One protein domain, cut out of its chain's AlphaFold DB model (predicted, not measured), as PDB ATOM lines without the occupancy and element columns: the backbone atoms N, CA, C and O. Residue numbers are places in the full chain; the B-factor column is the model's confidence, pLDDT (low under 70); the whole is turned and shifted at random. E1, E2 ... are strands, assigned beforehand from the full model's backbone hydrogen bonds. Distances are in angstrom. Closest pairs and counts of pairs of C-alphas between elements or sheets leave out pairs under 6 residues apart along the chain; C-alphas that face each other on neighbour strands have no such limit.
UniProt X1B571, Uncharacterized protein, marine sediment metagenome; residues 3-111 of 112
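What this domain is: This is residues 3 to 111 of the 112 residues of an uncharacterized protein of marine sediment metagenome (UniProt X1B571). A twisted sheet is folded into a V: E4, E5 and E6 make one arm, E7 with the adjoining lengths of E8 and E9 makes the other, and E8 bends to join E6. A small hairpin, E1 and E2, reaches out beside E4 on the open side of the V. The 109 printed residues hold nine named strands, E1 to E9 in chain order, and no named helix; the class is all strand, with antiparallel pairs. The whole is only just compact, close to loose, with a radius of gyration of the C-alphas of 15.4 A and a flat outline of 44 by 40 by 21 A.

How they stand to each other: In the branched sheet E8, residues 79 to 92, has three neighbours. E6, residues 56 to 63, and E7, residues 69 to 76, lie on one side of it; E9, residues 98 to 110, lies on the other side. N 62 and O 89 are 2.9 A apart, N 72 and O 83 2.9 A, and N 84 and O 105 2.9 A. E8 bends by 75 degrees at residue 89. E5, residues 42 to 51, pairs with E6, N 47 to O 59 at 2.8 A, and with E4, residues 21 to 34, N 29 to O 48 at 2.9 A. E4 bends by 79 degrees at residue 26; its residues 21 to 24 pair with E3, residues 15 to 18, N 16 to O 23 at 2.9 A. E3 to E6 and E7 to E9 are meanders, each strand the antiparallel neighbour of the one before. E4 and E7 are apart.

Where its parts are: E1, residues 3 to 6, begins at C-alpha 3 (113.098, 118.905, 94.612) and forms a hairpin with E2, residues 9 to 13, N 4 to O 11 at 2.9 A. The closest C-alphas of E2 and E4, Leu 12 and Thr 26, are 7.2 A apart. E4 is 32.8 A long, E8 35.3 A, and E9 36.0 A, ending at C-alpha 110 (113.361, 103.413, 86.627).

The domain as a whole: The farthest C-alphas, Pro 77 and Thr 95, are 46.0 A apart. The printed part has no cut and no long link. Mean pLDDT of the printed part is 93.6; no printed residue is under 70.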
ATOM      1  N   LYS A   3     114.012 118.113  95.433       83.81
ATOM      2  CA  LYS A   3     113.098 118.905  94.612       83.81
ATOM      3  C   LYS A   3     112.109 117.939  93.980       83.81
ATOM      4  O   LYS A   3     112.489 117.181  93.087       83.81
ATOM      5  N   ASP A   4     110.882 117.929  94.482       84.69
ATOM      6  CA  ASP A   4     109.816 117.084  93.958       84.69
ATOM      7  C   ASP A   4     108.948 117.856  92.979       84.69
ATOM      8  O   ASP A   4     108.758 119.065  93.103       84.69
ATOM      9  N   TYR A   5     108.385 117.129  92.020       82.44
ATOM     10  CA  TYR A   5     107.439 117.668  91.057       82.44
ATOM     11  C   TYR A   5     106.097 116.973  91.263       82.44
ATOM     12  O   TYR A   5     105.991 115.757  91.100       82.44
ATOM     13  N   HIS A   6     105.068 117.737  91.620       84.19
ATOM     14  CA  HIS A   6     103.712 117.231  91.818       84.19
ATOM     15  C   HIS A   6     102.707 118.205  91.200       84.19
ATOM     16  O   HIS A   6     102.716 119.385  91.527       84.19
ATOM     17  N   ASN A   7     101.837 117.735  90.300       85.00
ATOM     18  CA  ASN A   7     100.821 118.566  89.629       85.00
ATOM     19  C   ASN A   7     101.377 119.871  89.010       85.00
ATOM     20  O   ASN A   7     100.797 120.939  89.189       85.00
ATOM     21  N   ASN A   8     102.511 119.796  88.300       84.19
ATOM     22  CA  ASN A   8     103.254 120.948  87.749       84.19
ATOM     23  C   ASN A   8     103.752 121.972  88.790       84.19
ATOM     24  O   ASN A   8     104.200 123.054  88.417       84.19
ATOM     25  N   GLN A   9     103.706 121.641  90.079       83.44
ATOM     26  CA  GLN A   9     104.316 122.422  91.148       83.44
ATOM     27  C   GLN A   9     105.641 121.795  91.561       83.44
ATOM     28  O   GLN A   9     105.822 120.577  91.494       83.44
ATOM     29  N   VAL A  10     106.558 122.656  91.988       83.44
ATOM     30  CA  VAL A  10     107.834 122.266  92.575       83.44
ATOM     31  C   VAL A  10     107.698 122.354  94.088       83.44
ATOM     32  O   VAL A  10     107.411 123.430  94.607       83.44
ATOM     33  N   ASP A  11     107.936 121.243  94.777       87.81
ATOM     34  CA  ASP A  11     108.085 121.209  96.229       87.81
ATOM     35  C   ASP A  11     109.575 121.073  96.566       87.81
ATOM     36  O   ASP A  11     110.217 120.054  96.284       87.81
ATOM     37  N   LEU A  12     110.158 122.157  97.081       89.19
ATOM     38  CA  LEU A  12     111.568 122.222  97.441       89.19
ATOM     39  C   LEU A  12     111.724 121.966  98.940       89.19
ATOM     40  O   LEU A  12     111.299 122.765  99.770       89.19
ATOM     41  N   SER A  13     112.428 120.890  99.278       89.38
ATOM     42  CA  SER A  13     112.840 120.583 100.644       89.38
ATOM     43  C   SER A  13     114.363 120.654 100.776       89.38
ATOM     44  O   SER A  13     115.136 119.895 100.180       89.38
ATOM     45  N   GLY A  14     114.824 121.613 101.573       91.62
ATOM     46  CA  GLY A  14     116.239 121.840 101.829       91.62
ATOM     47  C   GLY A  14     116.467 123.113 102.629       91.62
ATOM     48  O   GLY A  14     115.609 123.993 102.683       91.62
ATOM     49  N   SER A  15     117.636 123.203 103.250       94.75
ATOM     50  CA  SER A  15     118.043 124.362 104.032       94.75
ATOM     51  C   SER A  15     119.541 124.592 103.910       94.75
ATOM     52  O   SER A  15     120.297 123.647 103.688       94.75
ATOM     53  N   ILE A  16     119.957 125.836 104.119       93.19
ATOM     54  CA  ILE A  16     121.345 126.196 104.401       93.19
ATOM     55  C   ILE A  16     121.473 126.494 105.891       93.19
ATOM     56  O   ILE A  16     120.594 127.119 106.486       93.19
ATOM     57  N   SER A  17     122.580 126.049 106.476       93.38
ATOM     58  CA  SER A  17     122.946 126.348 107.855       93.38
ATOM     59  C   SER A  17     124.234 127.161 107.873       93.38
ATOM     60  O   SER A  17     125.212 126.797 107.224       93.38
ATOM     61  N   ASP A  18     124.226 128.254 108.623       89.00
ATOM     62  CA  ASP A  18     125.381 129.103 108.885       89.00
ATOM     63  C   ASP A  18     125.493 129.386 110.395       89.00
ATOM     64  O   ASP A  18     124.772 128.813 111.219       89.00
ATOM     65  N   LYS A  19     126.431 130.256 110.785       92.06
ATOM     66  CA  LYS A  19     126.634 130.642 112.192       92.06
ATOM     67  C   LYS A  19     125.421 131.341 112.827       92.06
ATOM     68  O   LYS A  19     125.349 131.417 114.050       92.06
ATOM     69  N   ASP A  20     124.513 131.876 112.014       91.06
ATOM     70  CA  ASP A  20     123.351 132.655 112.436       91.06
ATOM     71  C   ASP A  20     122.065 131.806 112.446       91.06
ATOM     72  O   ASP A  20     121.018 132.276 112.893       91.06
ATOM     73  N   GLY A  21     122.132 130.544 112.006       94.12
ATOM     74  CA  GLY A  21     121.046 129.579 112.123       94.12
ATOM     75  C   GLY A  21     120.863 128.719 110.879       94.12
ATOM     76  O   GLY A  21     121.780 128.500 110.096       94.12
ATOM     77  N   THR A  22     119.656 128.178 110.720       96.12
ATOM     78  CA  THR A  22     119.269 127.358 109.565       96.12
ATOM     79  C   THR A  22     118.071 127.985 108.880       96.12
ATOM     80  O   THR A  22     117.078 128.298 109.536       96.12
ATOM     81  N   LEU A  23     118.160 128.161 107.566       95.62
ATOM     82  CA  LEU A  23     117.124 128.789 106.759       95.62
ATOM     83  C   LEU A  23     116.720 127.892 105.598       95.62
ATOM     84  O   LEU A  23     117.589 127.278 104.975       95.62
ATOM     85  N   PRO A  24     115.418 127.820 105.282       95.56
ATOM     86  CA  PRO A  24     114.958 127.054 104.140       95.56
ATOM     87  C   PRO A  24     115.428 127.697 102.832       95.56
ATOM     88  O   PRO A  24     115.560 128.922 102.729       95.56
ATOM     89  N   LEU A  25     115.658 126.851 101.832       94.81
ATOM     90  CA  LEU A  25     115.894 127.286 100.460       94.81
ATOM     91  C   LEU A  25     114.564 127.628  99.783       94.81
ATOM     92  O   LEU A  25     113.562 126.947  99.988       94.81
ATOM     93  N   THR A  26     114.572 128.671  98.961       94.19
ATOM     94  CA  THR A  26     113.431 129.093  98.134       94.19
ATOM     95  C   THR A  26     113.645 128.774  96.659       94.19
ATOM     96  O   THR A  26     112.684 128.482  95.951       94.19
ATOM     97  N   GLU A  27     114.900 128.749  96.208       94.00
ATOM     98  CA  GLU A  27     115.282 128.378  94.846       94.00
ATOM     99  C   GLU A  27     116.440 127.370  94.891       94.00
ATOM    100  O   GLU A  27     117.329 127.453  95.748       94.00
ATOM    101  N   PHE A  28     116.398 126.386  93.989       92.88
ATOM    102  CA  PHE A  28     117.429 125.359  93.852       92.88
ATOM    103  C   PHE A  28     117.526 124.849  92.413       92.88
ATOM    104  O   PHE A  28     116.550 124.330  91.842       92.88
ATOM    105  N   GLU A  29     118.734 124.933  91.875       93.12
ATOM    106  CA  GLU A  29     119.144 124.350  90.607       93.12
ATOM    107  C   GLU A  29     120.522 123.698  90.747       93.12
ATOM    108  O   GLU A  29     121.361 124.108  91.553       93.12
ATOM    109  N   ILE A  30     120.727 122.626  89.986       93.62
ATOM    110  CA  ILE A  30     121.978 121.883  89.959       93.62
ATOM    111  C   ILE A  30     122.327 121.535  88.518       93.62
ATOM    112  O   ILE A  30     121.533 120.933  87.795       93.62
ATOM    113  N   GLU A  31     123.552 121.857  88.135       96.06
ATOM    114  CA  GLU A  31     124.171 121.360  86.918       96.06
ATOM    115  C   GLU A  31     125.177 120.280  87.290       96.06
ATOM    116  O   GLU A  31     125.973 120.456  88.210       96.06
ATOM    117  N   THR A  32     125.175 119.152  86.583       95.56
ATOM    118  CA  THR A  32     126.089 118.045  86.885       95.56
ATOM    119  C   THR A  32     126.832 117.597  85.637       95.56
ATOM    120  O   THR A  32     126.226 117.212  84.636       95.56
ATOM    121  N   VAL A  33     128.161 117.573  85.728       96.88
ATOM    122  CA  VAL A  33     129.025 116.883  84.770       96.88
ATOM    123  C   VAL A  33     129.265 115.476  85.297       96.88
ATOM    124  O   VAL A  33     129.784 115.295  86.399       96.88
ATOM    125  N   ASN A  34     128.877 114.483  84.505       95.31
ATOM    126  CA  ASN A  34     128.971 113.079  84.877       95.31
ATOM    127  C   ASN A  34     130.178 112.397  84.227       95.31
ATOM    128  O   ASN A  34     130.636 112.789  83.155       95.31
ATOM    129  N   ASP A  35     130.649 111.347  84.883       93.56
ATOM    130  CA  ASP A  35     131.624 110.392  84.383       93.56
ATOM    131  C   ASP A  35     130.995 109.531  83.275       93.56
ATOM    132  O   ASP A  35     129.774 109.486  83.086       93.56
ATOM    133  N   THR A  36     131.847 108.816  82.551       94.00
ATOM    134  CA  THR A  36     131.457 107.891  81.480       94.00
ATOM    135  C   THR A  36     131.144 106.483  81.993       94.00
ATOM    136  O   THR A  36     130.844 105.585  81.205       94.00
ATOM    137  N   ASP A  37     131.192 106.271  83.313       90.44
ATOM    138  CA  ASP A  37     130.817 104.999  83.920       90.44
ATOM    139  C   ASP A  37     129.321 104.695  83.735       90.44
ATOM    140  O   ASP A  37     128.489 105.567  83.475       90.44
ATOM    141  N   LYS A  38     128.949 103.421  83.891       87.31
ATOM    142  CA  LYS A  38     127.577 102.951  83.630       87.31
ATOM    143  C   LYS A  38     126.495 103.651  84.466       87.31
ATOM    144  O   LYS A  38     125.328 103.622  84.091       87.31
ATOM    145  N   PHE A  39     126.873 104.245  85.598       88.12
ATOM    146  CA  PHE A  39     125.970 104.939  86.515       88.12
ATOM    147  C   PHE A  39     125.961 106.458  86.320       88.12
ATOM    148  O   PHE A  39     125.260 107.151  87.063       88.12
ATOM    149  N   LYS A  40     126.734 106.985  85.356       91.94
ATOM    150  CA  LYS A  40     126.907 108.427  85.136       91.94
ATOM    151  C   LYS A  40     127.196 109.124  86.467       91.94
ATOM    152  O   LYS A  40     126.405 109.933  86.958       91.94
ATOM    153  N   SER A  41     128.270 108.692  87.115       92.56
ATOM    154  CA  SER A  41     128.692 109.192  88.424       92.56
ATOM    155  C   SER A  41     128.978 110.686  88.335       92.56
ATOM    156  O   SER A  41     129.679 111.088  87.413       92.56
ATOM    157  N   PRO A  42     128.505 111.525  89.260       94.19
ATOM    158  CA  PRO A  42     128.830 112.945  89.223       94.19
ATOM    159  C   PRO A  42     130.338 113.156  89.437       94.19
ATOM    160  O   PRO A  42     130.890 112.701  90.436       94.19
ATOM    161  N   LEU A  43     131.006 113.852  88.515       95.31
ATOM    162  CA  LEU A  43     132.396 114.313  88.666       95.31
ATOM    163  C   LEU A  43     132.446 115.695  89.306       95.31
ATOM    164  O   LEU A  43     133.304 115.992  90.137       95.31
ATOM    165  N   LYS A  44     131.510 116.538  88.876       96.94
ATOM    166  CA  LYS A  44     131.390 117.927  89.275       96.94
ATOM    167  C   LYS A  44     129.919 118.306  89.296       96.94
ATOM    168  O   LYS A  44     129.205 117.983  88.346       96.94
ATOM    169  N   SER A  45     129.508 119.038  90.321       96.94
ATOM    170  CA  SER A  45     128.196 119.674  90.375       96.94
ATOM    171  C   SER A  45     128.342 121.159  90.670       96.94
ATOM    172  O   SER A  45     129.134 121.539  91.530       96.94
ATOM    173  N   THR A  46     127.571 121.986  89.974       98.06
ATOM    174  CA  THR A  46     127.409 123.404  90.294       98.06
ATOM    175  C   THR A  46     126.014 123.603  90.862       98.06
ATOM    176  O   THR A  46     125.032 123.207  90.238       98.06
ATOM    177  N   TYR A  47     125.941 124.175  92.055       96.12
ATOM    178  CA  TYR A  47     124.713 124.441  92.785       96.12
ATOM    179  C   TYR A  47     124.397 125.928  92.733       96.12
ATOM    180  O   TYR A  47     125.245 126.742  93.096       96.12
ATOM    181  N   TYR A  48     123.163 126.241  92.360       96.50
ATOM    182  CA  TYR A  48     122.595 127.582  92.398       96.50
ATOM    183  C   TYR A  48     121.460 127.563  93.418       96.50
ATOM    184  O   TYR A  48     120.468 126.843  93.260       96.50
ATOM    185  N   MET A  49     121.646 128.281  94.520       95.69
ATOM    186  CA  MET A  49     120.771 128.225  95.690       95.69
ATOM    187  C   MET A  49     120.388 129.624  96.143       95.69
ATOM    188  O   MET A  49     121.214 130.532  96.113       95.69
ATOM    189  N   LYS A  50     119.168 129.766  96.662       95.94
ATOM    190  CA  LYS A  50     118.710 130.992  97.319       95.94
ATOM    191  C   LYS A  50     117.999 130.680  98.624       95.94
ATOM    192  O   LYS A  50     117.120 129.818  98.651       95.94
ATOM    193  N   ASP A  51     118.365 131.366  99.703       95.00
ATOM    194  CA  ASP A  51     117.701 131.213 101.002       95.00
ATOM    195  C   ASP A  51     116.410 132.054 101.105       95.00
ATOM    196  O   ASP A  51     116.078 132.862 100.234       95.00
ATOM    197  N   ALA A  52     115.650 131.871 102.186       94.50
ATOM    198  CA  ALA A  52     114.440 132.652 102.458       94.50
ATOM    199  C   ALA A  52     114.679 134.146 102.757       94.50
ATOM    200  O   ALA A  52     113.717 134.912 102.812       94.50
ATOM    201  N   ARG A  53     115.933 134.582 102.944       94.81
ATOM    202  CA  ARG A  53     116.314 136.002 103.047       94.81
ATOM    203  C   ARG A  53     116.686 136.595 101.684       94.81
ATOM    204  O   ARG A  53     116.964 137.789 101.605       94.81
ATOM    205  N   GLY A  54     116.696 135.784 100.628       95.06
ATOM    206  CA  GLY A  54     117.099 136.182  99.286       95.06
ATOM    207  C   GLY A  54     118.610 136.170  99.059       95.06
ATOM    208  O   GLY A  54     119.046 136.688  98.037       95.06
ATOM    209  N   LYS A  55     119.410 135.603  99.973       94.56
ATOM    210  CA  LYS A  55     120.848 135.426  99.755       94.56
ATOM    211  C   LYS A  55     121.078 134.284  98.773       94.56
ATOM    212  O   LYS A  55     120.539 133.192  98.957       94.56
ATOM    213  N   GLU A  56     121.899 134.549  97.766       96.50
ATOM    214  CA  GLU A  56     122.303 133.584  96.747       96.50
ATOM    215  C   GLU A  56     123.609 132.885  97.142       96.50
ATOM    216  O   GLU A  56     124.442 133.446  97.859       96.50
ATOM    217  N   TYR A  57     123.751 131.638  96.703       95.44
ATOM    218  CA  TYR A  57     124.930 130.809  96.918       95.44
ATOM    219  C   TYR A  57     125.223 130.035  95.634       95.44
ATOM    220  O   TYR A  57     124.418 129.198  95.212       95.44
ATOM    221  N   ASN A  58     126.394 130.290  95.050       97.69
ATOM    222  CA  ASN A  58     126.852 129.664  93.815       97.69
ATOM    223  C   ASN A  58     128.055 128.770  94.119       97.69
ATOM    224  O   ASN A  58     129.188 129.236  94.197       97.69
ATOM    225  N   ILE A  59     127.820 127.474  94.328       97.62
ATOM    226  CA  ILE A  59     128.858 126.554  94.815       97.62
ATOM    227  C   ILE A  59     129.219 125.543  93.738       97.62
ATOM    228  O   ILE A  59     128.368 124.788  93.274       97.62
ATOM    229  N   ARG A  60     130.501 125.451  93.389       98.25
ATOM    230  CA  ARG A  60     131.033 124.358  92.573       98.25
ATOM    231  C   ARG A  60     131.662 123.302  93.467       98.25
ATOM    232  O   ARG A  60     132.585 123.603  94.208       98.25
ATOM    233  N   ALA A  61     131.216 122.059  93.349       97.75
ATOM    234  CA  ALA A  61     131.808 120.903  94.007       97.75
ATOM    235  C   ALA A  61     132.453 119.976  92.973       97.75
ATOM    236  O   ALA A  61     131.792 119.554  92.025       97.75
ATOM    237  N   GLU A  62     133.724 119.632  93.164       97.69
ATOM    238  CA  GLU A  62     134.488 118.757  92.270       97.69
ATOM    239  C   GLU A  62     135.136 117.612  93.050       97.69
ATOM    240  O   GLU A  62     135.751 117.826  94.096       97.69
ATOM    241  N   ARG A  63     134.989 116.383  92.546       96.44
ATOM    242  CA  ARG A  63     135.538 115.170  93.162       96.44
ATOM    243  C   ARG A  63     137.056 115.291  93.344       96.44
ATOM    244  O   ARG A  63     137.770 115.505  92.372       96.44
ATOM    245  N   ILE A  64     137.560 115.072  94.565       95.75
ATOM    246  CA  ILE A  64     138.999 115.231  94.873       95.75
ATOM    247  C   ILE A  64     139.862 114.241  94.073       95.75
ATOM    248  O   ILE A  64     140.889 114.615  93.513       95.75
ATOM    249  N   HIS A  65     139.445 112.973  94.007       93.00
ATOM    250  CA  HIS A  65     140.110 111.931  93.220       93.00
ATOM    251  C   HIS A  65     139.109 110.930  92.656       93.00
ATOM    252  O   HIS A  65     138.034 110.719  93.213       93.00
ATOM    253  N   ASN A  66     139.497 110.234  91.585       87.50
ATOM    254  CA  ASN A  66     138.622 109.289  90.888       87.50
ATOM    255  C   ASN A  66     138.078 108.147  91.751       87.50
ATOM    256  O   ASN A  66     137.038 107.595  91.420       87.50
ATOM    257  N   ASN A  67     138.749 107.808  92.850       89.12
ATOM    258  CA  ASN A  67     138.352 106.766  93.795       89.12
ATOM    259  C   ASN A  67     137.827 107.312  95.137       89.12
ATOM    260  O   ASN A  67     137.583 106.525  96.046       89.12
ATOM    261  N   SER A  68     137.644 108.628  95.280       94.38
ATOM    262  CA  SER A  68     137.182 109.256  96.526       94.38
ATOM    263  C   SER A  68     135.659 109.247  96.656       94.38
ATOM    264  O   SER A  68     135.048 110.295  96.866       94.38
ATOM    265  N   PHE A  69     135.038 108.076  96.503       96.12
ATOM    266  CA  PHE A  69     133.591 107.917  96.612       96.12
ATOM    267  C   PHE A  69     133.190 106.578  97.237       96.12
ATOM    268  O   PHE A  69     133.922 105.590  97.167       96.12
ATOM    269  N   VAL A  70     131.987 106.542  97.797       96.31
ATOM    270  CA  VAL A  70     131.274 105.330  98.192       96.31
ATOM    271  C   VAL A  70     129.947 105.256  97.442       96.31
ATOM    272  O   VAL A  70     129.322 106.267  97.115       96.31
ATOM    273  N   ARG A  71     129.537 104.031  97.115       94.81
ATOM    274  CA  ARG A  71     128.335 103.746  96.339       94.81
ATOM    275  C   ARG A  71     127.572 102.596  96.972       94.81
ATOM    276  O   ARG A  71     128.096 101.487  97.071       94.81
ATOM    277  N   PHE A  72     126.308 102.839  97.284       95.44
ATOM    278  CA  PHE A  72     125.355 101.810  97.678       95.44
ATOM    279  C   PHE A  72     124.236 101.747  96.648       95.44
ATOM    280  O   PHE A  72     123.665 102.769  96.279       95.44
ATOM    281  N   THR A  73     123.912 100.546  96.171       93.56
ATOM    282  CA  THR A  73     122.828 100.350  95.199       93.56
ATOM    283  C   THR A  73     121.887  99.253  95.664       93.56
ATOM    284  O   THR A  73     122.323  98.215  96.163       93.56
ATOM    285  N   ARG A  74     120.588  99.477  95.479       94.88
ATOM    286  CA  ARG A  74     119.538  98.487  95.715       94.88
ATOM    287  C   ARG A  74     118.677  98.368  94.467       94.88
ATOM    288  O   ARG A  74     118.032  99.330  94.060       94.88
ATOM    289  N   GLN A  75     118.659  97.173  93.888       94.31
ATOM    290  CA  GLN A  75     117.795  96.835  92.758       94.31
ATOM    291  C   GLN A  75     116.351  96.608  93.232       94.31
ATOM    292  O   GLN A  75     116.123  96.123  94.345       94.31
ATOM    293  N   PHE A  76     115.384  96.923  92.376       94.31
ATOM    294  CA  PHE A  76     113.968  96.589  92.537       94.31
ATOM    295  C   PHE A  76     113.345  96.271  91.163       94.31
ATOM    296  O   PHE A  76     113.941  96.590  90.134       94.31
ATOM    297  N   PRO A  77     112.166  95.622  91.091       95.94
ATOM    298  CA  PRO A  77     111.518  95.360  89.806       95.94
ATOM    299  C   PRO A  77     111.293  96.656  89.013       95.94
ATOM    300  O   PRO A  77     110.575  97.542  89.471       95.94
ATOM    301  N   GLY A  78     111.919  96.770  87.839       93.88
ATOM    302  CA  GLY A  78     111.826  97.958  86.982       93.88
ATOM    303  C   GLY A  78     112.790  99.100  87.332       93.88
ATOM    304  O   GLY A  78     112.567 100.223  86.888       93.88
ATOM    305  N   GLY A  79     113.842  98.873  88.131       94.25
ATOM    306  CA  GLY A  79     114.861  99.903  88.346       94.25
ATOM    307  C   GLY A  79     115.810  99.676  89.519       94.25
ATOM    308  O   GLY A  79     115.970  98.574  90.043       94.25
ATOM    309  N   TYR A  80     116.459 100.758  89.945       93.56
ATOM    310  CA  TYR A  80     117.325 100.767  91.117       93.56
ATOM    311  C   TYR A  80     117.332 102.118  91.826       93.56
ATOM    312  O   TYR A  80     117.092 103.171  91.234       93.56
ATOM    313  N   THR A  81     117.647 102.080  93.116       94.44
ATOM    314  CA  THR A  81     118.013 103.261  93.897       94.44
ATOM    315  C   THR A  81     119.504 103.197  94.191       94.44
ATOM    316  O   THR A  81     120.035 102.138  94.534       94.44
ATOM    317  N   GLU A  82     120.176 104.329  94.052       94.94
ATOM    318  CA  GLU A  82     121.592 104.508  94.336       94.94
ATOM    319  C   GLU A  82     121.784 105.666  95.314       94.94
ATOM    320  O   GLU A  82     121.251 106.754  95.097       94.94
ATOM    321  N   LEU A  83     122.596 105.427  96.339       95.38
ATOM    322  CA  LEU A  83     123.247 106.456  97.138       95.38
ATOM    323  C   LEU A  83     124.705 106.544  96.688       95.38
ATOM    324  O   LEU A  83     125.447 105.560  96.776       95.38
ATOM    325  N   PHE A  84     125.093 107.708  96.178       95.50
ATOM    326  CA  PHE A  84     126.455 108.004  95.760       95.50
ATOM    327  C   PHE A  84     126.986 109.182  96.568       95.50
ATOM    328  O   PHE A  84     126.450 110.283  96.474       95.50
ATOM    329  N   GLU A  85     128.045 108.956  97.334       96.62
ATOM    330  CA  GLU A  85     128.680 109.966  98.179       96.62
ATOM    331  C   GLU A  85     130.153 110.081  97.825       96.62
ATOM    332  O   GLU A  85     130.825 109.075  97.599       96.62
ATOM    333  N   GLN A  86     130.679 111.299  97.789       96.94
ATOM    334  CA  GLN A  86     132.076 111.525  97.444       96.94
ATOM    335  C   GLN A  86     132.682 112.717  98.162       96.94
ATOM    336  O   GLN A  86     132.002 113.704  98.443       96.94
ATOM    337  N   MET A  87     133.992 112.640  98.388       97.94
ATOM    338  CA  MET A  87     134.769 113.768  98.887       97.94
ATOM    339  C   MET A  87     135.017 114.753  97.748       97.94
ATOM    340  O   MET A  87     135.472 114.367  96.664       97.94
ATOM    341  N   VAL A  88     134.759 116.030  98.009       98.00
ATOM    342  CA  VAL A  88     134.870 117.106  97.021       98.00
ATOM    343  C   VAL A  88     135.705 118.268  97.542       98.00
ATOM    344  O   VAL A  88     135.728 118.537  98.745       98.00
ATOM    345  N   VAL A  89     136.361 118.977  96.627       98.12
ATOM    346  CA  VAL A  89     136.723 120.381  96.836       98.12
ATOM    347  C   VAL A  89     135.508 121.214  96.452       98.12
ATOM    348  O   VAL A  89     134.955 121.034  95.367       98.12
ATOM    349  N   MET A  90     135.087 122.100  97.345       97.94
ATOM    350  CA  MET A  90     134.039 123.078  97.088       97.94
ATOM    351  C   MET A  90     134.668 124.447  96.870       97.94
ATOM    352  O   MET A  90     135.611 124.814  97.567       97.94
ATOM    353  N   GLU A  91     134.138 125.189  95.912       98.38
ATOM    354  CA  GLU A  91     134.512 126.563  95.616       98.38
ATOM    355  C   GLU A  91     133.249 127.410  95.594       98.38
ATOM    356  O   GLU A  91     132.302 127.096  94.868       98.38
ATOM    357  N   ASP A  92     133.245 128.465  96.397       97.69
ATOM    358  CA  ASP A  92     132.288 129.550  96.248       97.69
ATOM    359  C   ASP A  92     132.681 130.348  95.001       97.69
ATOM    360  O   ASP A  92     133.779 130.898  94.918       97.69
ATOM    361  N   LEU A  93     131.806 130.359  94.000       98.12
ATOM    362  CA  LEU A  93     132.064 131.001  92.715       98.12
ATOM    363  C   LEU A  93     132.017 132.530  92.796       98.12
ATOM    364  O   LEU A  93     132.567 133.187  91.913       98.12
ATOM    365  N   ASP A  94     131.402 133.085  93.840       97.12
ATOM    366  CA  ASP A  94     131.280 134.528  94.033       97.12
ATOM    367  C   ASP A  94     132.526 135.105  94.721       97.12
ATOM    368  O   ASP A  94     132.951 136.224  94.426       97.12
ATOM    369  N   THR A  95     133.143 134.337  95.625       97.06
ATOM    370  CA  THR A  95     134.296 134.785  96.430       97.06
ATOM    371  C   THR A  95     135.621 134.126  96.041       97.06
ATOM    372  O   THR A  95     136.691 134.660  96.340       97.06
ATOM    373  N   GLY A  96     135.578 132.972  95.375       97.94
ATOM    374  CA  GLY A  96     136.737 132.124  95.099       97.94
ATOM    375  C   GLY A  96     137.239 131.339  96.317       97.94
ATOM    376  O   GLY A  96     138.258 130.647  96.210       97.94
ATOM    377  N   GLU A  97     136.566 131.436  97.470       98.06
ATOM    378  CA  GLU A  97     136.925 130.677  98.667       98.06
ATOM    379  C   GLU A  97     136.785 129.175  98.417       98.06
ATOM    380  O   GLU A  97     135.836 128.710  97.783       98.06
ATOM    381  N   LYS A  98     137.748 128.402  98.931       98.06
ATOM    382  CA  LYS A  98     137.792 126.949  98.755       98.06
ATOM    383  C   LYS A  98     137.731 126.229 100.085       98.06
ATOM    384  O   LYS A  98     138.458 126.558 101.019       98.06
ATOM    385  N   GLY A  99     136.917 125.188 100.120       97.12
ATOM    386  CA  GLY A  99     136.820 124.243 101.221       97.12
ATOM    387  C   GLY A  99     136.824 122.808 100.712       97.12
ATOM    388  O   GLY A  99     136.829 122.549  99.509       97.12
ATOM    389  N   SER A 100     136.806 121.856 101.635       96.19
ATOM    390  CA  SER A 100     136.538 120.455 101.325       96.19
ATOM    391  C   SER A 100     135.271 120.004 102.036       96.19
ATOM    392  O   SER A 100     134.894 120.540 103.077       96.19
ATOM    393  N   GLY A 101     134.592 119.023 101.457       95.12
ATOM    394  CA  GLY A 101     133.344 118.517 102.003       95.12
ATOM    395  C   GLY A 101     132.905 117.234 101.323       95.12
ATOM    396  O   GLY A 101     133.703 116.539 100.691       95.12
ATOM    397  N   MET A 102     131.615 116.939 101.453       95.75
ATOM    398  CA  MET A 102     130.982 115.788 100.824       95.75
ATOM    399  C   MET A 102     129.905 116.239  99.848       95.75
ATOM    400  O   MET A 102     129.196 117.215 100.090       95.75
ATOM    401  N   MET A 103     129.773 115.498  98.757       95.31
ATOM    402  CA  MET A 103     128.677 115.619  97.811       95.31
ATOM    403  C   MET A 103     127.915 114.299  97.762       95.31
ATOM    404  O   MET A 103     128.490 113.272  97.404       95.31
ATOM    405  N   GLU A 104     126.629 114.347  98.100       94.62
ATOM    406  CA  GLU A 104     125.729 113.194  98.136       94.62
ATOM    407  C   GLU A 104     124.658 113.316  97.048       94.62
ATOM    408  O   GLU A 104     123.998 114.346  96.909       94.62
ATOM    409  N   HIS A 105     124.471 112.244  96.284       92.12
ATOM    410  CA  HIS A 105     123.398 112.093  95.315       92.12
ATOM    411  C   HIS A 105     122.618 110.812  95.632       92.12
ATOM    412  O   HIS A 105     123.089 109.703  95.371       92.12
ATOM    413  N   LEU A 106     121.393 110.972  96.136       91.94
ATOM    414  CA  LEU A 106     120.414 109.891  96.247       91.94
ATOM    415  C   LEU A 106     119.498 109.911  95.021       91.94
ATOM    416  O   LEU A 106     118.736 110.857  94.813       91.94
ATOM    417  N   ARG A 107     119.577 108.872  94.188       89.62
ATOM    418  CA  ARG A 107     118.894 108.810  92.889       89.62
ATOM    419  C   ARG A 107     118.081 107.529  92.788       89.62
ATOM    420  O   ARG A 107     118.575 106.452  93.102       89.62
ATOM    421  N   THR A 108     116.843 107.636  92.316       91.00
ATOM    422  CA  THR A 108     116.032 106.473  91.935       91.00
ATOM    423  C   THR A 108     115.810 106.511  90.438       91.00
ATOM    424  O   THR A 108     115.288 107.490  89.912       91.00
ATOM    425  N   ILE A 109     116.231 105.451  89.759       88.81
ATOM    426  CA  ILE A 109     116.179 105.327  88.310       88.81
ATOM    427  C   ILE A 109     115.260 104.161  87.990       88.81
ATOM    428  O   ILE A 109     115.489 103.038  88.440       88.81
ATOM    429  N   LYS A 110     114.207 104.441  87.223       89.69
ATOM    430  CA  LYS A 110     113.361 103.413  86.627       89.69
ATOM    431  C   LYS A 110     113.911 103.086  85.246       89.69
ATOM    432  O   LYS A 110     114.280 103.987  84.499       89.69
ATOM    433  N   SER A 111     114.017 101.802  84.961       79.56
ATOM    434  CA  SER A 111     114.323 101.265  83.641       79.56
ATOM    435  C   SER A 111     113.009 100.751  83.071       79.56
ATOM    436  O   SER A 111     112.413  99.866  83.692       79.56
TER     437      SER A 111